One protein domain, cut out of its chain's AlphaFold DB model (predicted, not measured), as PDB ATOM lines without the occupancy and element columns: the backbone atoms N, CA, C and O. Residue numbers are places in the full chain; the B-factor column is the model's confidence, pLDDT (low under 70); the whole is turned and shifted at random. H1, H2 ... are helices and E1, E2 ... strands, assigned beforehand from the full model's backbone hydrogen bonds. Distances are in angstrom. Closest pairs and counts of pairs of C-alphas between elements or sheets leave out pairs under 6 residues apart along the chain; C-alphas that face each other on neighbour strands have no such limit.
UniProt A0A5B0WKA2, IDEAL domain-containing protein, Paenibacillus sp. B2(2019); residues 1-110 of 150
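This is residues 1 to 110 of the 150 residues of the protein "IDEAL domain-containing protein" of Paenibacillus sp. B2(2019) (UniProt A0A5B0WKA2). A long four-stranded sheet and a small three-stranded sheet make the two walls of a wedge; they come near each other by Phe 30, Val 57, Phe 91 and Ala 103, and the helices H1 and H2 fill the wide side between them. The long hairpin E6 and E7 forms most of the larger wall, with E1 and E3 at its edges. The printed part has 110 residues, with two named helices and seven named strands in the order E1 H1 E2 E3 E4 E5 H2 E6 E7, of mixed class. Both sheets are antiparallel, in the orders E1 E7 E6 E3 and E2 E4 E5. The whole is compact, with a radius of gyration of the C-alphas of 13.8 A and spans of 38 by 38 by 21 A.

E1, residues 2 to 4, begins at C-alpha 2 (202.296, 212.231, 299.492). H1, residues 6 to 21, is 22.0 A long. E2 holds residues 27 to 30, E3 residues 45 to 49, E4 residues 56 to 61 and E5 residues 66 to 70. H2, residues 71 to 81, is 15.6 A long and begins at C-alpha 71 (211.640, 220.483, 314.047). E6, residues 85 to 94, spans 28.9 A, and E7, residues 102 to 110, spans 26.8 A, ending at C-alpha 110 (208.777, 211.354, 298.407).

In the larger sheet E1 pairs with E7 through N 2 and O 109, 2.8 A. E7 and E6, a hairpin, pair through N 90 and O 106, 2.8 A, and E6 and E3 through N 48 and O 91, 2.8 A. H1 and H2 are on the same face of this sheet, making two layers, helices on one face of a sheet. H1 stands up from it at 70 degrees, with Thr 6 and Ala 105 the closest C-alphas of H1 and E7, 4.5 A. H2 has a height over the sheet of 9.0 A and runs slantwise to the strands, at 42 degrees to E6 on the local plane. H1 and H2 touch, about perpendicular at 82 degrees, with the C-alphas of Gln 16 and Phe 77 closest, 5.7 A. In both helices every O i to N i+4 pair is within hydrogen-bond range. H1 is also on the sheet E2 E4 E5, at a height over the sheet of 8.6 A. There E2 and E4 pair through N 59 and O 29, 2.7 A, and the hairpin E4 and E5 through N 60 and O 67, 2.8 A. The closest C-alphas of E2 and E7 are those of Phe 30 and Ala 103, 6.5 A; E5 and E6 are apart.

The C-alphas of Glu 84 and Asp 98 are the two farthest apart, 41.3 A. The printed part has no cut. The link E2 to E3, 14 residues, is long. The mean pLDDT of the printed part is 89.6; residues 35 to 38 and 97 to 101 are under 70.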
ATOM      1  N   MET A   1     204.449 210.374 295.625       85.00
ATOM      2  CA  MET A   1     204.577 211.597 296.452       85.00
ATOM      3  C   MET A   1     203.301 211.782 297.259       85.00
ATOM      4  O   MET A   1     202.227 211.733 296.670       85.00
ATOM      5  N   ILE A   2     203.412 211.961 298.573       92.44
ATOM      6  CA  ILE A   2     202.296 212.231 299.492       92.44
ATOM      7  C   ILE A   2     202.475 213.650 300.037       92.44
ATOM      8  O   ILE A   2     203.592 214.041 300.372       92.44
ATOM      9  N   ARG A   3     201.386 214.418 300.120       96.12
ATOM     10  CA  ARG A   3     201.372 215.729 300.771       96.12
ATOM     11  C   ARG A   3     200.564 215.633 302.057       96.12
ATOM     12  O   ARG A   3     199.444 215.135 302.029       96.12
ATOM     13  N   LEU A   4     201.162 216.088 303.149       97.69
ATOM     14  CA  LEU A   4     200.562 216.130 304.476       97.69
ATOM     15  C   LEU A   4     200.266 217.580 304.833       97.69
ATOM     16  O   LEU A   4     201.129 218.447 304.665       97.69
ATOM     17  N   GLU A   5     199.067 217.818 305.342       97.81
ATOM     18  CA  GLU A   5     198.659 219.117 305.870       97.81
ATOM     19  C   GLU A   5     198.803 219.137 307.401       97.81
ATOM     20  O   GLU A   5     199.127 218.129 308.038       97.81
ATOM     21  N   THR A   6     198.545 220.295 308.013       96.38
ATOM     22  CA  THR A   6     198.760 220.548 309.447       96.38
ATOM     23  C   THR A   6     198.211 219.431 310.339       96.38
ATOM     24  O   THR A   6     198.916 218.924 311.212       96.38
ATOM     25  N   GLN A   7     196.964 219.010 310.108       96.38
ATOM     26  CA  GLN A   7     196.311 218.013 310.955       96.38
ATOM     27  C   GLN A   7     196.947 216.622 310.831       96.38
ATOM     28  O   GLN A   7     197.038 215.905 311.829       96.38
ATOM     29  N   ASP A   8     197.424 216.245 309.643       97.56
ATOM     30  CA  ASP A   8     198.100 214.965 309.425       97.56
ATOM     31  C   ASP A   8     199.405 214.914 310.223       97.56
ATOM     32  O   ASP A   8     199.672 213.946 310.938       97.56
ATOM     33  N   ILE A   9     200.181 216.001 310.175       97.44
ATOM     34  CA  ILE A   9     201.448 216.135 310.904       97.44
ATOM     35  C   ILE A   9     201.213 216.081 312.416       97.44
ATOM     36  O   ILE A   9     201.950 215.384 313.120       97.44
ATOM     37  N   LEU A  10     200.179 216.760 312.928       96.94
ATOM     38  CA  LEU A  10     199.811 216.716 314.348       96.94
ATOM     39  C   LEU A  10     199.401 215.306 314.786       96.94
ATOM     40  O   LEU A  10     199.864 214.821 315.820       96.94
ATOM     41  N   ASN A  11     198.575 214.627 313.991       97.50
ATOM     42  CA  ASN A  11     198.104 213.277 314.292       97.50
ATOM     43  C   ASN A  11     199.259 212.269 314.318       97.50
ATOM     44  O   ASN A  11     199.375 211.484 315.264       97.50
ATOM     45  N   ILE A  12     200.140 212.312 313.312       97.50
ATOM     46  CA  ILE A  12     201.321 211.445 313.250       97.50
ATOM     47  C   ILE A  12     202.257 211.751 314.419       97.50
ATOM     48  O   ILE A  12     202.691 210.831 315.108       97.50
ATOM     49  N   SER A  13     202.515 213.029 314.706       97.06
ATOM     50  CA  SER A  13     203.363 213.430 315.832       97.06
ATOM     51  C   SER A  13     202.801 212.931 317.164       97.06
ATOM     52  O   SER A  13     203.531 212.306 317.927       97.06
ATOM     53  N   MET A  14     201.501 213.104 317.432       96.69
ATOM     54  CA  MET A  14     200.862 212.576 318.648       96.69
ATOM     55  C   MET A  14     200.986 211.052 318.752       96.69
ATOM     56  O   MET A  14     201.357 210.537 319.810       96.69
ATOM     57  N   LYS A  15     200.715 210.324 317.660       97.06
ATOM     58  CA  LYS A  15     200.844 208.859 317.597       97.06
ATOM     59  C   LYS A  15     202.276 208.406 317.897       97.06
ATOM     60  O   LYS A  15     202.483 207.485 318.693       97.06
ATOM     61  N   GLN A  16     203.259 209.041 317.269       96.19
ATOM     62  CA  GLN A  16     204.668 208.681 317.399       96.19
ATOM     63  C   GLN A  16     205.209 209.035 318.789       96.19
ATOM     64  O   GLN A  16     205.834 208.185 319.419       96.19
ATOM     65  N   ILE A  17     204.874 210.209 319.333       95.00
ATOM     66  CA  ILE A  17     205.199 210.588 320.718       95.00
ATOM     67  C   ILE A  17     204.640 209.548 321.694       95.00
ATOM     68  O   ILE A  17     205.388 209.014 322.515       95.00
ATOM     69  N   ALA A  18     203.360 209.186 321.562       95.25
ATOM     70  CA  ALA A  18     202.751 208.174 322.422       95.25
ATOM     71  C   ALA A  18     203.479 206.825 322.355       95.25
ATOM     72  O   ALA A  18     203.699 206.162 323.373       95.25
ATOM     73  N   THR A  19     203.894 206.436 321.152       93.75
ATOM     74  CA  THR A  19     204.558 205.157 320.894       93.75
ATOM     75  C   THR A  19     205.990 205.125 321.424       93.75
ATOM     76  O   THR A  19     206.398 204.112 322.001       93.75
ATOM     77  N   ILE A  20     206.748 206.208 321.244       91.19
ATOM     78  CA  ILE A  20     208.163 206.316 321.620       91.19
ATOM     79  C   ILE A  20     208.301 206.517 323.126       91.19
ATOM     80  O   ILE A  20     209.016 205.763 323.785       91.19
ATOM     81  N   PHE A  21     207.584 207.494 323.684       87.88
ATOM     82  CA  PHE A  21     207.707 207.865 325.095       87.88
ATOM     83  C   PHE A  21     206.860 206.997 326.024       87.88
ATOM     84  O   PHE A  21     206.984 207.118 327.238       87.88
ATOM     85  N   LYS A  22     206.009 206.118 325.474       90.56
ATOM     86  CA  LYS A  22     205.081 205.268 326.244       90.56
ATOM     87  C   LYS A  22     204.156 206.078 327.164       90.56
ATOM     88  O   LYS A  22     203.689 205.571 328.179       90.56
ATOM     89  N   MET A  23     203.875 207.325 326.788       89.62
ATOM     90  CA  MET A  23     203.018 208.264 327.512       89.62
ATOM     91  C   MET A  23     202.068 208.933 326.531       89.62
ATOM     92  O   MET A  23     202.498 209.389 325.476       89.62
ATOM     93  N   LYS A  24     200.779 209.004 326.864       92.38
ATOM     94  CA  LYS A  24     199.777 209.583 325.968       92.38
ATOM     95  C   LYS A  24     199.821 211.117 326.053       92.38
ATOM     96  O   LYS A  24     199.539 211.642 327.126       92.38
ATOM     97  N   PRO A  25     200.130 211.833 324.958       94.56
ATOM     98  CA  PRO A  25     200.018 213.283 324.945       94.56
ATOM     99  C   PRO A  25     198.541 213.695 324.988       94.56
ATOM    100  O   PRO A  25     197.691 213.047 324.369       94.56
ATOM    101  N   LEU A  26     198.244 214.765 325.720       95.44
ATOM    102  CA  LEU A  26     196.919 215.384 325.753       95.44
ATOM    103  C   LEU A  26     196.702 216.274 324.530       95.44
ATOM    104  O   LEU A  26     195.614 216.291 323.962       95.44
ATOM    105  N   GLU A  27     197.744 217.009 324.138       95.38
ATOM    106  CA  GLU A  27     197.671 218.016 323.083       95.38
ATOM    107  C   GLU A  27     199.058 218.308 322.488       95.38
ATOM    108  O   GLU A  27     200.089 218.155 323.155       95.38
ATOM    109  N   LEU A  28     199.070 218.767 321.236       95.62
ATOM    110  CA  LEU A  28     200.200 219.448 320.608       95.62
ATOM    111  C   LEU A  28     199.790 220.878 320.263       95.62
ATOM    112  O   LEU A  28     198.794 221.081 319.572       95.62
ATOM    113  N   ARG A  29     200.576 221.855 320.716       94.12
ATOM    114  CA  ARG A  29     200.362 223.283 320.452       94.12
ATOM    115  C   ARG A  29     201.529 223.840 319.667       94.12
ATOM    116  O   ARG A  29     202.671 223.554 320.005       94.12
ATOM    117  N   PHE A  30     201.267 224.652 318.652       93.12
ATOM    118  CA  PHE A  30     202.335 225.387 317.982       93.12
ATOM    119  C   PHE A  30     202.931 226.436 318.916       93.12
ATOM    120  O   PHE A  30     202.218 227.080 319.685       93.12
ATOM    121  N   VAL A  31     204.249 226.604 318.842       88.94
ATOM    122  CA  VAL A  31     204.919 227.733 319.487       88.94
ATOM    123  C   VAL A  31     204.741 228.947 318.597       88.94
ATOM    124  O   VAL A  31     204.988 228.859 317.403       88.94
ATOM    125  N   THR A  32     204.337 230.070 319.176       80.81
ATOM    126  CA  THR A  32     204.167 231.343 318.458       80.81
ATOM    127  C   THR A  32     205.129 232.425 318.958       80.81
ATOM    128  O   THR A  32     205.257 233.476 318.338       80.81
ATOM    129  N   ASP A  33     205.864 232.158 320.044       76.31
ATOM    130  CA  ASP A  33     206.809 233.096 320.656       76.31
ATOM    131  C   ASP A  33     208.262 232.773 320.262       76.31
ATOM    132  O   ASP A  33     209.002 232.100 320.981       76.31
ATOM    133  N   PHE A  34     208.670 233.250 319.086       74.31
ATOM    134  CA  PHE A  34     210.015 233.058 318.523       74.31
ATOM    135  C   PHE A  34     210.957 234.221 318.863       74.31
ATOM    136  O   PHE A  34     211.499 234.898 317.982       74.31
ATOM    137  N   GLN A  35     211.128 234.523 320.156       64.44
ATOM    138  CA  GLN A  35     211.883 235.715 320.574       64.44
ATOM    139  C   GLN A  35     213.351 235.715 320.132       64.44
ATOM    140  O   GLN A  35     213.902 236.795 319.911       64.44
ATOM    141  N   GLY A  36     213.973 234.541 319.982       64.00
ATOM    142  CA  GLY A  36     215.365 234.396 319.538       64.00
ATOM    143  C   GLY A  36     215.531 234.360 318.017       64.00
ATOM    144  O   GLY A  36     216.604 234.664 317.501       64.00
ATOM    145  N   GLU A  37     214.466 234.032 317.290       68.69
ATOM    146  CA  GLU A  37     214.478 233.728 315.860       68.69
ATOM    147  C   GLU A  37     213.859 234.840 315.010       68.69
ATOM    148  O   GLU A  37     213.655 234.670 313.809       68.69
ATOM    149  N   LYS A  38     213.631 236.023 315.598       67.94
ATOM    150  CA  LYS A  38     213.107 237.208 314.898       67.94
ATOM    151  C   LYS A  38     213.893 237.577 313.637       67.94
ATOM    152  O   LYS A  38     213.333 238.175 312.729       67.94
ATOM    153  N   TYR A  39     215.174 237.210 313.555       73.12
ATOM    154  CA  TYR A  39     216.005 237.437 312.368       73.12
ATOM    155  C   TYR A  39     215.570 236.620 311.137       73.12
ATOM    156  O   TYR A  39     216.003 236.924 310.030       73.12
ATOM    157  N   LEU A  40     214.746 235.584 311.320       76.19
ATOM    158  CA  LEU A  40     214.165 234.778 310.243       76.19
ATOM    159  C   LEU A  40     212.823 235.339 309.743       76.19
ATOM    160  O   LEU A  40     212.298 234.845 308.744       76.19
ATOM    161  N   LEU A  41     212.259 236.352 310.414       80.31
ATOM    162  CA  LEU A  41     211.017 236.993 309.988       80.31
ATOM    163  C   LEU A  41     211.237 237.767 308.689       80.31
ATOM    164  O   LEU A  41     212.146 238.589 308.576       80.31
ATOM    165  N   THR A  42     210.364 237.533 307.717       78.44
ATOM    166  CA  THR A  42     210.315 238.280 306.460       78.44
ATOM    167  C   THR A  42     208.876 238.716 306.224       78.44
ATOM    168  O   THR A  42     208.005 237.866 306.061       78.44
ATOM    169  N   ASN A  43     208.621 240.029 306.193       80.94
ATOM    170  CA  ASN A  43     207.280 240.605 306.007       80.94
ATOM    171  C   ASN A  43     206.229 239.995 306.955       80.94
ATOM    172  O   ASN A  43     205.207 239.494 306.494       80.94
ATOM    173  N   ASP A  44     206.529 239.970 308.257       81.12
ATOM    174  CA  ASP A  44     205.657 239.420 309.309       81.12
ATOM    175  C   ASP A  44     205.304 237.933 309.149       81.12
ATOM    176  O   ASP A  44     204.389 237.429 309.795       81.12
ATOM    177  N   LYS A  45     206.070 237.199 308.333       86.25
ATOM    178  CA  LYS A  45     205.964 235.746 308.194       86.25
ATOM    179  C   LYS A  45     207.262 235.067 308.589       86.25
ATOM    180  O   LYS A  45     208.355 235.520 308.245       86.25
ATOM    181  N   LEU A  46     207.136 233.953 309.300       88.81
ATOM    182  CA  LEU A  46     208.245 233.060 309.615       88.81
ATOM    183  C   LEU A  46     208.028 231.734 308.897       88.81
ATOM    184  O   LEU A  46     207.000 231.095 309.096       88.81
ATOM    185  N   HIS A  47     209.021 231.301 308.124       90.69
ATOM    186  CA  HIS A  47     209.033 229.982 307.501       90.69
ATOM    187  C   HIS A  47     210.220 229.174 308.023       90.69
ATOM    188  O   HIS A  47     211.374 229.570 307.861       90.69
ATOM    189  N   LEU A  48     209.936 228.032 308.642       92.44
ATOM    190  CA  LEU A  48     210.934 227.082 309.116       92.44
ATOM    191  C   LEU A  48     210.894 225.844 308.233       92.44
ATOM    192  O   LEU A  48     209.842 225.250 308.033       92.44
ATOM    193  N   SER A  49     212.054 225.440 307.735       93.62
ATOM    194  CA  SER A  49     212.241 224.248 306.908       93.62
ATOM    195  C   SER A  49     213.160 223.244 307.609       93.62
ATOM    196  O   SER A  49     213.663 223.509 308.704       93.62
ATOM    197  N   ASN A  50     213.458 222.111 306.965       92.88
ATOM    198  CA  ASN A  50     214.430 221.125 307.462       92.88
ATOM    199  C   ASN A  50     215.786 221.736 307.871       92.88
ATOM    200  O   ASN A  50     216.501 221.153 308.683       92.88
ATOM    201  N   GLN A  51     216.161 222.893 307.313       91.81
ATOM    202  CA  GLN A  51     217.406 223.587 307.653       91.81
ATOM    203  C   GLN A  51     217.411 224.114 309.095       91.81
ATOM    204  O   GLN A  51     218.456 224.142 309.743       91.81
ATOM    205  N   GLN A  52     216.245 224.487 309.624       92.81
ATOM    206  CA  GLN A  52     216.058 224.973 310.990       92.81
ATOM    207  C   GLN A  52     215.708 223.810 311.935       92.81
ATOM    208  O   GLN A  52     214.803 223.906 312.757       92.81
ATOM    209  N   TYR A  53     216.429 222.688 311.824       90.25
ATOM    210  CA  TYR A  53     216.149 221.442 312.555       90.25
ATOM    211  C   TYR A  53     216.127 221.600 314.088       90.25
ATOM    212  O   TYR A  53     215.494 220.811 314.784       90.25
ATOM    213  N   TRP A  54     216.825 222.606 314.614       89.94
ATOM    214  CA  TRP A  54     216.921 222.916 316.039       89.94
ATOM    215  C   TRP A  54     215.759 223.769 316.558       89.94
ATOM    216  O   TRP A  54     215.618 223.912 317.770       89.94
ATOM    217  N   ALA A  55     214.944 224.353 315.674       91.38
ATOM    218  CA  ALA A  55     213.879 225.258 316.077       91.38
ATOM    219  C   ALA A  55     212.800 224.507 316.864       91.38
ATOM    220  O   ALA A  55     212.354 223.427 316.464       91.38
ATOM    221  N   LYS A  56     212.363 225.098 317.979       93.25
ATOM    222  CA  LYS A  56     211.200 224.629 318.735       93.25
ATOM    223  C   LYS A  56     209.946 225.037 317.969       93.25
ATOM    224  O   LYS A  56     209.686 226.222 317.818       93.25
ATOM    225  N   VAL A  57     209.183 224.062 317.485       93.62
ATOM    226  CA  VAL A  57     208.009 224.313 316.628       93.62
ATOM    227  C   VAL A  57     206.693 224.027 317.342       93.62
ATOM    228  O   VAL A  57     205.669 224.620 317.017       93.62
ATOM    229  N   MET A  58     206.714 223.140 318.339       95.19
ATOM    230  CA  MET A  58     205.532 222.784 319.114       95.19
ATOM    231  C   MET A  58     205.858 222.560 320.594       95.19
ATOM    232  O   MET A  58     207.010 222.396 321.002       95.19
ATOM    233  N   GLU A  59     204.807 222.525 321.396       95.62
ATOM    234  CA  GLU A  59     204.777 222.056 322.770       95.62
ATOM    235  C   GLU A  59     203.841 220.858 322.869       95.62
ATOM    236  O   GLU A  59     202.704 220.894 322.398       95.62
ATOM    237  N   CYS A  60     204.327 219.791 323.490       96.56
ATOM    238  CA  CYS A  60     203.547 218.611 323.802       96.56
ATOM    239  C   CYS A  60     203.118 218.653 325.262       96.56
ATOM    240  O   CYS A  60     203.957 218.752 326.159       96.56
ATOM    241  N   VAL A  61     201.810 218.601 325.488       96.69
ATOM    242  CA  VAL A  61     201.206 218.705 326.814       96.69
ATOM    243  C   VAL A  61     200.910 217.305 327.342       96.69
ATOM    244  O   VAL A  61     200.200 216.533 326.693       96.69
ATOM    245  N   PHE A  62     201.434 216.994 328.523       94.56
ATOM    246  CA  PHE A  62     201.081 215.825 329.328       94.56
ATOM    247  C   PHE A  62     200.322 216.274 330.585       94.56
ATOM    248  O   PHE A  62     200.156 217.472 330.818       94.56
ATOM    249  N   ASP A  63     199.856 215.321 331.395       92.69
ATOM    250  CA  ASP A  63     199.095 215.618 332.618       92.69
ATOM    251  C   ASP A  63     199.893 216.448 333.643       92.69
ATOM    252  O   ASP A  63     199.325 217.269 334.360       92.69
ATOM    253  N   ASP A  64     201.208 216.243 333.723       92.81
ATOM    254  CA  ASP A  64     202.086 216.789 334.763       92.81
ATOM    255  C   ASP A  64     203.130 217.792 334.246       92.81
ATOM    256  O   ASP A  64     203.696 218.553 335.034       92.81
ATOM    257  N   HIS A  65     203.398 217.818 332.939       93.81
ATOM    258  CA  HIS A  65     204.415 218.687 332.353       93.81
ATOM    259  C   HIS A  65     204.138 219.042 330.888       93.81
ATOM    260  O   HIS A  65     203.357 218.397 330.188       93.81
ATOM    261  N   VAL A  66     204.837 220.071 330.409       95.31
ATOM    262  CA  VAL A  66     204.881 220.454 328.996       95.31
ATOM    263  C   VAL A  66     206.293 220.227 328.476       95.31
ATOM    264  O   VAL A  66     207.271 220.659 329.091       95.31
ATOM    265  N   ARG A  67     206.407 219.541 327.341       94.19
ATOM    266  CA  ARG A  67     207.676 219.195 326.705       94.19
ATOM    267  C   ARG A  67     207.830 219.944 325.376       94.19
ATOM    268  O   ARG A  67     206.921 219.880 324.551       94.19
ATOM    269  N   PRO A  68     208.973 220.597 325.105       94.94
ATOM    270  CA  PRO A  68     209.231 221.170 323.787       94.94
ATOM    271  C   PRO A  68     209.339 220.069 322.722       94.94
ATOM    272  O   PRO A  68     209.861 218.988 322.991       94.94
ATOM    273  N   VAL A  69     208.867 220.359 321.513       95.56
ATOM    274  CA  VAL A  69     209.042 219.515 320.329       95.56
ATOM    275  C   VAL A  69     209.783 220.319 319.269       95.56
ATOM    276  O   VAL A  69     209.322 221.376 318.822       95.56
ATOM    277  N   LEU A  70     210.954 219.822 318.887       94.94
ATOM    278  CA  LEU A  70     211.807 220.446 317.882       94.94
ATOM    279  C   LEU A  70     211.449 219.985 316.466       94.94
ATOM    280  O   LEU A  70     210.930 218.888 316.260       94.94
ATOM    281  N   MET A  71     211.805 220.795 315.471       94.50
ATOM    282  CA  MET A  71     211.640 220.483 314.047       94.50
ATOM    283  C   MET A  71     212.263 219.126 313.670       94.50
ATOM    284  O   MET A  71     211.656 218.335 312.946       94.50
ATOM    285  N   CYS A  72     213.450 218.811 314.201       95.00
ATOM    286  CA  CYS A  72     214.109 217.523 313.971       95.00
ATOM    287  C   CYS A  72     213.320 216.327 314.522       95.00
ATOM    288  O   CYS A  72     213.384 215.242 313.945       95.00
ATOM    289  N   GLU A  73     212.562 216.513 315.602       96.50
ATOM    290  CA  GLU A  73     211.734 215.458 316.182       96.50
ATOM    291  C   GLU A  73     210.505 215.200 315.327       96.50
ATOM    292  O   GLU A  73     210.182 214.048 315.069       96.50
ATOM    293  N   VAL A  74     209.870 216.254 314.808       97.06
ATOM    294  CA  VAL A  74     208.759 216.098 313.859       97.06
ATOM    295  C   VAL A  74     209.232 215.361 312.610       97.06
ATOM    296  O   VAL A  74     208.587 214.409 312.173       97.06
ATOM    297  N   LEU A  75     210.402 215.727 312.079       95.94
ATOM    298  CA  LEU A  75     211.014 215.014 310.959       95.94
ATOM    299  C   LEU A  75     211.284 213.539 311.299       95.94
ATOM    300  O   LEU A  75     211.048 212.662 310.471       95.94
ATOM    301  N   TYR A  76     211.754 213.253 312.514       95.75
ATOM    302  CA  TYR A  76     211.959 211.886 312.993       95.75
ATOM    303  C   TYR A  76     210.640 211.101 313.097       95.75
ATOM    304  O   TYR A  76     210.568 209.966 312.632       95.75
ATOM    305  N   PHE A  77     209.578 211.708 313.629       96.88
ATOM    306  CA  PHE A  77     208.254 211.090 313.720       96.88
ATOM    307  C   PHE A  77     207.690 210.754 312.340       96.88
ATOM    308  O   PHE A  77     207.210 209.642 312.132       96.88
ATOM    309  N   LEU A  78     207.806 211.674 311.379       96.56
ATOM    310  CA  LEU A  78     207.371 211.424 310.007       96.56
ATOM    311  C   LEU A  78     208.201 210.323 309.333       96.56
ATOM    312  O   LEU A  78     207.629 209.484 308.647       96.56
ATOM    313  N   ARG A  79     209.519 210.261 309.567       94.31
ATOM    314  CA  ARG A  79     210.378 209.179 309.045       94.31
ATOM    315  C   ARG A  79     210.050 207.809 309.634       94.31
ATOM    316  O   ARG A  79     210.196 206.810 308.940       94.31
ATOM    317  N   ASN A  80     209.604 207.754 310.887       93.81
ATOM    318  CA  ASN A  80     209.130 206.509 311.492       93.81
ATOM    319  C   ASN A  80     207.779 206.055 310.917       93.81
ATOM    320  O   ASN A  80     207.494 204.860 310.924       93.81
ATOM    321  N   GLU A  81     206.942 206.984 310.452       94.75
ATOM    322  CA  GLU A  81     205.667 206.662 309.801       94.75
ATOM    323  C   GLU A  81     205.861 206.279 308.325       94.75
ATOM    324  O   GLU A  81     205.256 205.323 307.845       94.75
ATOM    325  N   PHE A  82     206.739 206.993 307.619       93.75
ATOM    326  CA  PHE A  82     207.041 206.807 306.203       93.75
ATOM    327  C   PHE A  82     208.496 206.368 306.036       93.75
ATOM    328  O   PHE A  82     209.378 207.169 305.711       93.75
ATOM    329  N   LEU A  83     208.749 205.085 306.289       89.06
ATOM    330  CA  LEU A  83     210.080 204.497 306.154       89.06
ATOM    331  C   LEU A  83     210.632 204.699 304.736       89.06
ATOM    332  O   LEU A  83     209.882 204.701 303.762       89.06
ATOM    333  N   GLU A  84     211.951 204.879 304.646       86.44
ATOM    334  CA  GLU A  84     212.685 204.983 303.374       86.44
ATOM    335  C   GLU A  84     212.207 206.120 302.448       86.44
ATOM    336  O   GLU A  84     212.377 206.074 301.229       86.44
ATOM    337  N   SER A  85     211.643 207.180 303.031       90.12
ATOM    338  CA  SER A  85     211.213 208.375 302.305       90.12
ATOM    339  C   SER A  85     212.144 209.574 302.517       90.12
ATOM    340  O   SER A  85     212.750 209.757 303.579       90.12
ATOM    341  N   ASP A  86     212.231 210.425 301.495       93.25
ATOM    342  CA  ASP A  86     212.695 211.802 301.628       93.25
ATOM    343  C   ASP A  86     211.521 212.690 302.048       93.25
ATOM    344  O   ASP A  86     210.434 212.622 301.469       93.25
ATOM    345  N   ILE A  87     211.731 213.521 303.069       95.62
ATOM    346  CA  ILE A  87     210.671 214.333 303.672       95.62
ATOM    347  C   ILE A  87     211.125 215.781 303.724       95.62
ATOM    348  O   ILE A  87     212.110 216.103 304.393       95.62
ATOM    349  N   LYS A  88     210.369 216.669 303.080       96.56
ATOM    350  CA  LYS A  88     210.523 218.123 303.196       96.56
ATOM    351  C   LYS A  88     209.385 218.658 304.041       96.56
ATOM    352  O   LYS A  88     208.239 218.578 303.620       96.56
ATOM    353  N   ILE A  89     209.692 219.193 305.214       96.12
ATOM    354  CA  ILE A  89     208.709 219.769 306.126       96.12
ATOM    355  C   ILE A  89     208.883 221.286 306.201       96.12
ATOM    356  O   ILE A  89     210.004 221.801 306.198       96.12
ATOM    357  N   CYS A  90     207.761 221.994 306.256       96.06
ATOM    358  CA  CYS A  90     207.688 223.437 306.391       96.06
ATOM    359  C   CYS A  90     206.694 223.805 307.496       96.06
ATOM    360  O   CYS A  90     205.574 223.301 307.508       96.06
ATOM    361  N   PHE A  91     207.087 224.703 308.394       94.50
ATOM    362  CA  PHE A  91     206.191 225.378 309.330       94.50
ATOM    363  C   PHE A  91     206.137 226.851 308.953       94.50
ATOM    364  O   PHE A  91     207.180 227.473 308.759       94.50
ATOM    365  N   SER A  92     204.935 227.401 308.852       91.88
ATOM    366  CA  SER A  92     204.703 228.793 308.485       91.88
ATOM    367  C   SER A  92     203.872 229.475 309.556       91.88
ATOM    368  O   SER A  92     202.840 228.942 309.952       91.88
ATOM    369  N   TYR A  93     204.314 230.647 309.996       90.06
ATOM    370  CA  TYR A  93     203.641 231.455 311.010       90.06
ATOM    371  C   TYR A  93     203.369 232.838 310.432       90.06
ATOM    372  O   TYR A  93     204.300 233.469 309.925       90.06
ATOM    373  N   ASP A  94     202.118 233.287 310.497       86.62
ATOM    374  CA  ASP A  94     201.691 234.602 310.007       86.62
ATOM    375  C   ASP A  94     201.322 235.531 311.171       86.62
ATOM    376  O   ASP A  94     200.386 235.249 311.921       86.62
ATOM    377  N   TYR A  95     202.069 236.627 311.330       81.75
ATOM    378  CA  TYR A  95     201.918 237.595 312.419       81.75
ATOM    379  C   TYR A  95     201.190 238.883 312.000       81.75
ATOM    380  O   TYR A  95     201.162 239.833 312.782       81.75
ATOM    381  N   ALA A  96     200.608 238.939 310.795       75.19
ATOM    382  CA  ALA A  96     200.032 240.163 310.231       75.19
ATOM    383  C   ALA A  96     198.822 240.738 311.005       75.19
ATOM    384  O   ALA A  96     198.552 241.932 310.889       75.19
ATOM    385  N   GLU A  97     198.113 239.935 311.809       60.47
ATOM    386  CA  GLU A  97     196.969 240.376 312.625       60.47
ATOM    387  C   GLU A  97     197.212 240.105 314.126       60.47
ATOM    388  O   GLU A  97     196.991 239.005 314.628       60.47
ATOM    389  N   ASP A  98     197.707 241.120 314.845       55.88
ATOM    390  CA  ASP A  98     197.720 241.253 316.316       55.88
ATOM    391  C   ASP A  98     198.167 240.029 317.156       55.88
ATOM    392  O   ASP A  98     197.699 239.788 318.271       55.88
ATOM    393  N   GLY A  99     199.206 239.331 316.687       53.75
ATOM    394  CA  GLY A  99     200.261 238.833 317.580       53.75
ATOM    395  C   GLY A  99     200.187 237.381 318.050       53.75
ATOM    396  O   GLY A  99     201.074 236.973 318.796       53.75
ATOM    397  N   ASN A 100     199.216 236.584 317.594       57.81
ATOM    398  CA  ASN A 100     199.146 235.160 317.954       57.81
ATOM    399  C   ASN A 100     199.531 234.177 316.844       57.81
ATOM    400  O   ASN A 100     199.370 232.982 317.058       57.81
ATOM    401  N   GLY A 101     200.093 234.659 315.729       64.56
ATOM    402  CA  GLY A 101     200.821 233.839 314.756       64.56
ATOM    403  C   GLY A 101     200.031 232.633 314.250       64.56
ATOM    404  O   GLY A 101     200.198 231.547 314.805       64.56
ATOM    405  N   GLU A 102     199.198 232.766 313.210       78.75
ATOM    406  CA  GLU A 102     198.506 231.584 312.670       78.75
ATOM    407  C   GLU A 102     199.547 230.597 312.130       78.75
ATOM    408  O   GLU A 102     200.275 230.887 311.175       78.75
ATOM    409  N   ALA A 103     199.655 229.448 312.797       89.06
ATOM    410  CA  ALA A 103     200.651 228.434 312.510       89.06
ATOM    411  C   ALA A 103     200.069 227.366 311.583       89.06
ATOM    412  O   ALA A 103     199.046 226.743 311.871       89.06
ATOM    413  N   THR A 104     200.766 227.107 310.487       93.50
ATOM    414  CA  THR A 104     200.458 226.026 309.552       93.50
ATOM    415  C   THR A 104     201.691 225.164 309.345       93.50
ATOM    416  O   THR A 104     202.823 225.641 309.427       93.50
ATOM    417  N   ALA A 105     201.482 223.877 309.082       96.06
ATOM    418  CA  ALA A 105     202.558 222.950 308.778       96.06
ATOM    419  C   ALA A 105     202.207 222.133 307.539       96.06
ATOM    420  O   ALA A 105     201.077 221.679 307.382       96.06
ATOM    421  N   THR A 106     203.189 221.923 306.673       97.62
ATOM    422  CA  THR A 106     203.057 221.065 305.498       97.62
ATOM    423  C   THR A 106     204.274 220.169 305.373       97.62
ATOM    424  O   THR A 106     205.383 220.542 305.762       97.62
ATOM    425  N   ALA A 107     204.078 218.968 304.836       97.62
ATOM    426  CA  ALA A 107     205.183 218.086 304.505       97.62
ATOM    427  C   ALA A 107     204.967 217.401 303.156       97.62
ATOM    428  O   ALA A 107     203.884 216.897 302.859       97.62
ATOM    429  N   GLU A 108     206.022 217.365 302.351       97.19
ATOM    430  CA  GLU A 108     206.100 216.579 301.127       97.19
ATOM    431  C   GLU A 108     206.917 215.322 301.407       97.19
ATOM    432  O   GLU A 108     208.089 215.403 301.781       97.19
ATOM    433  N   VAL A 109     206.294 214.162 301.216       95.69
ATOM    434  CA  VAL A 109     206.911 212.845 301.381       95.69
ATOM    435  C   VAL A 109     207.114 212.234 300.000       95.69
ATOM    436  O   VAL A 109     206.164 212.006 299.241       95.69
ATOM    437  N   SER A 110     208.368 211.972 299.663       93.12
ATOM    438  CA  SER A 110     208.777 211.354 298.407       93.12
ATOM    439  C   SER A 110     209.425 210.012 298.700       93.12
ATOM    440  O   SER A 110     210.405 209.940 299.434       93.12
TER     441      SER A 110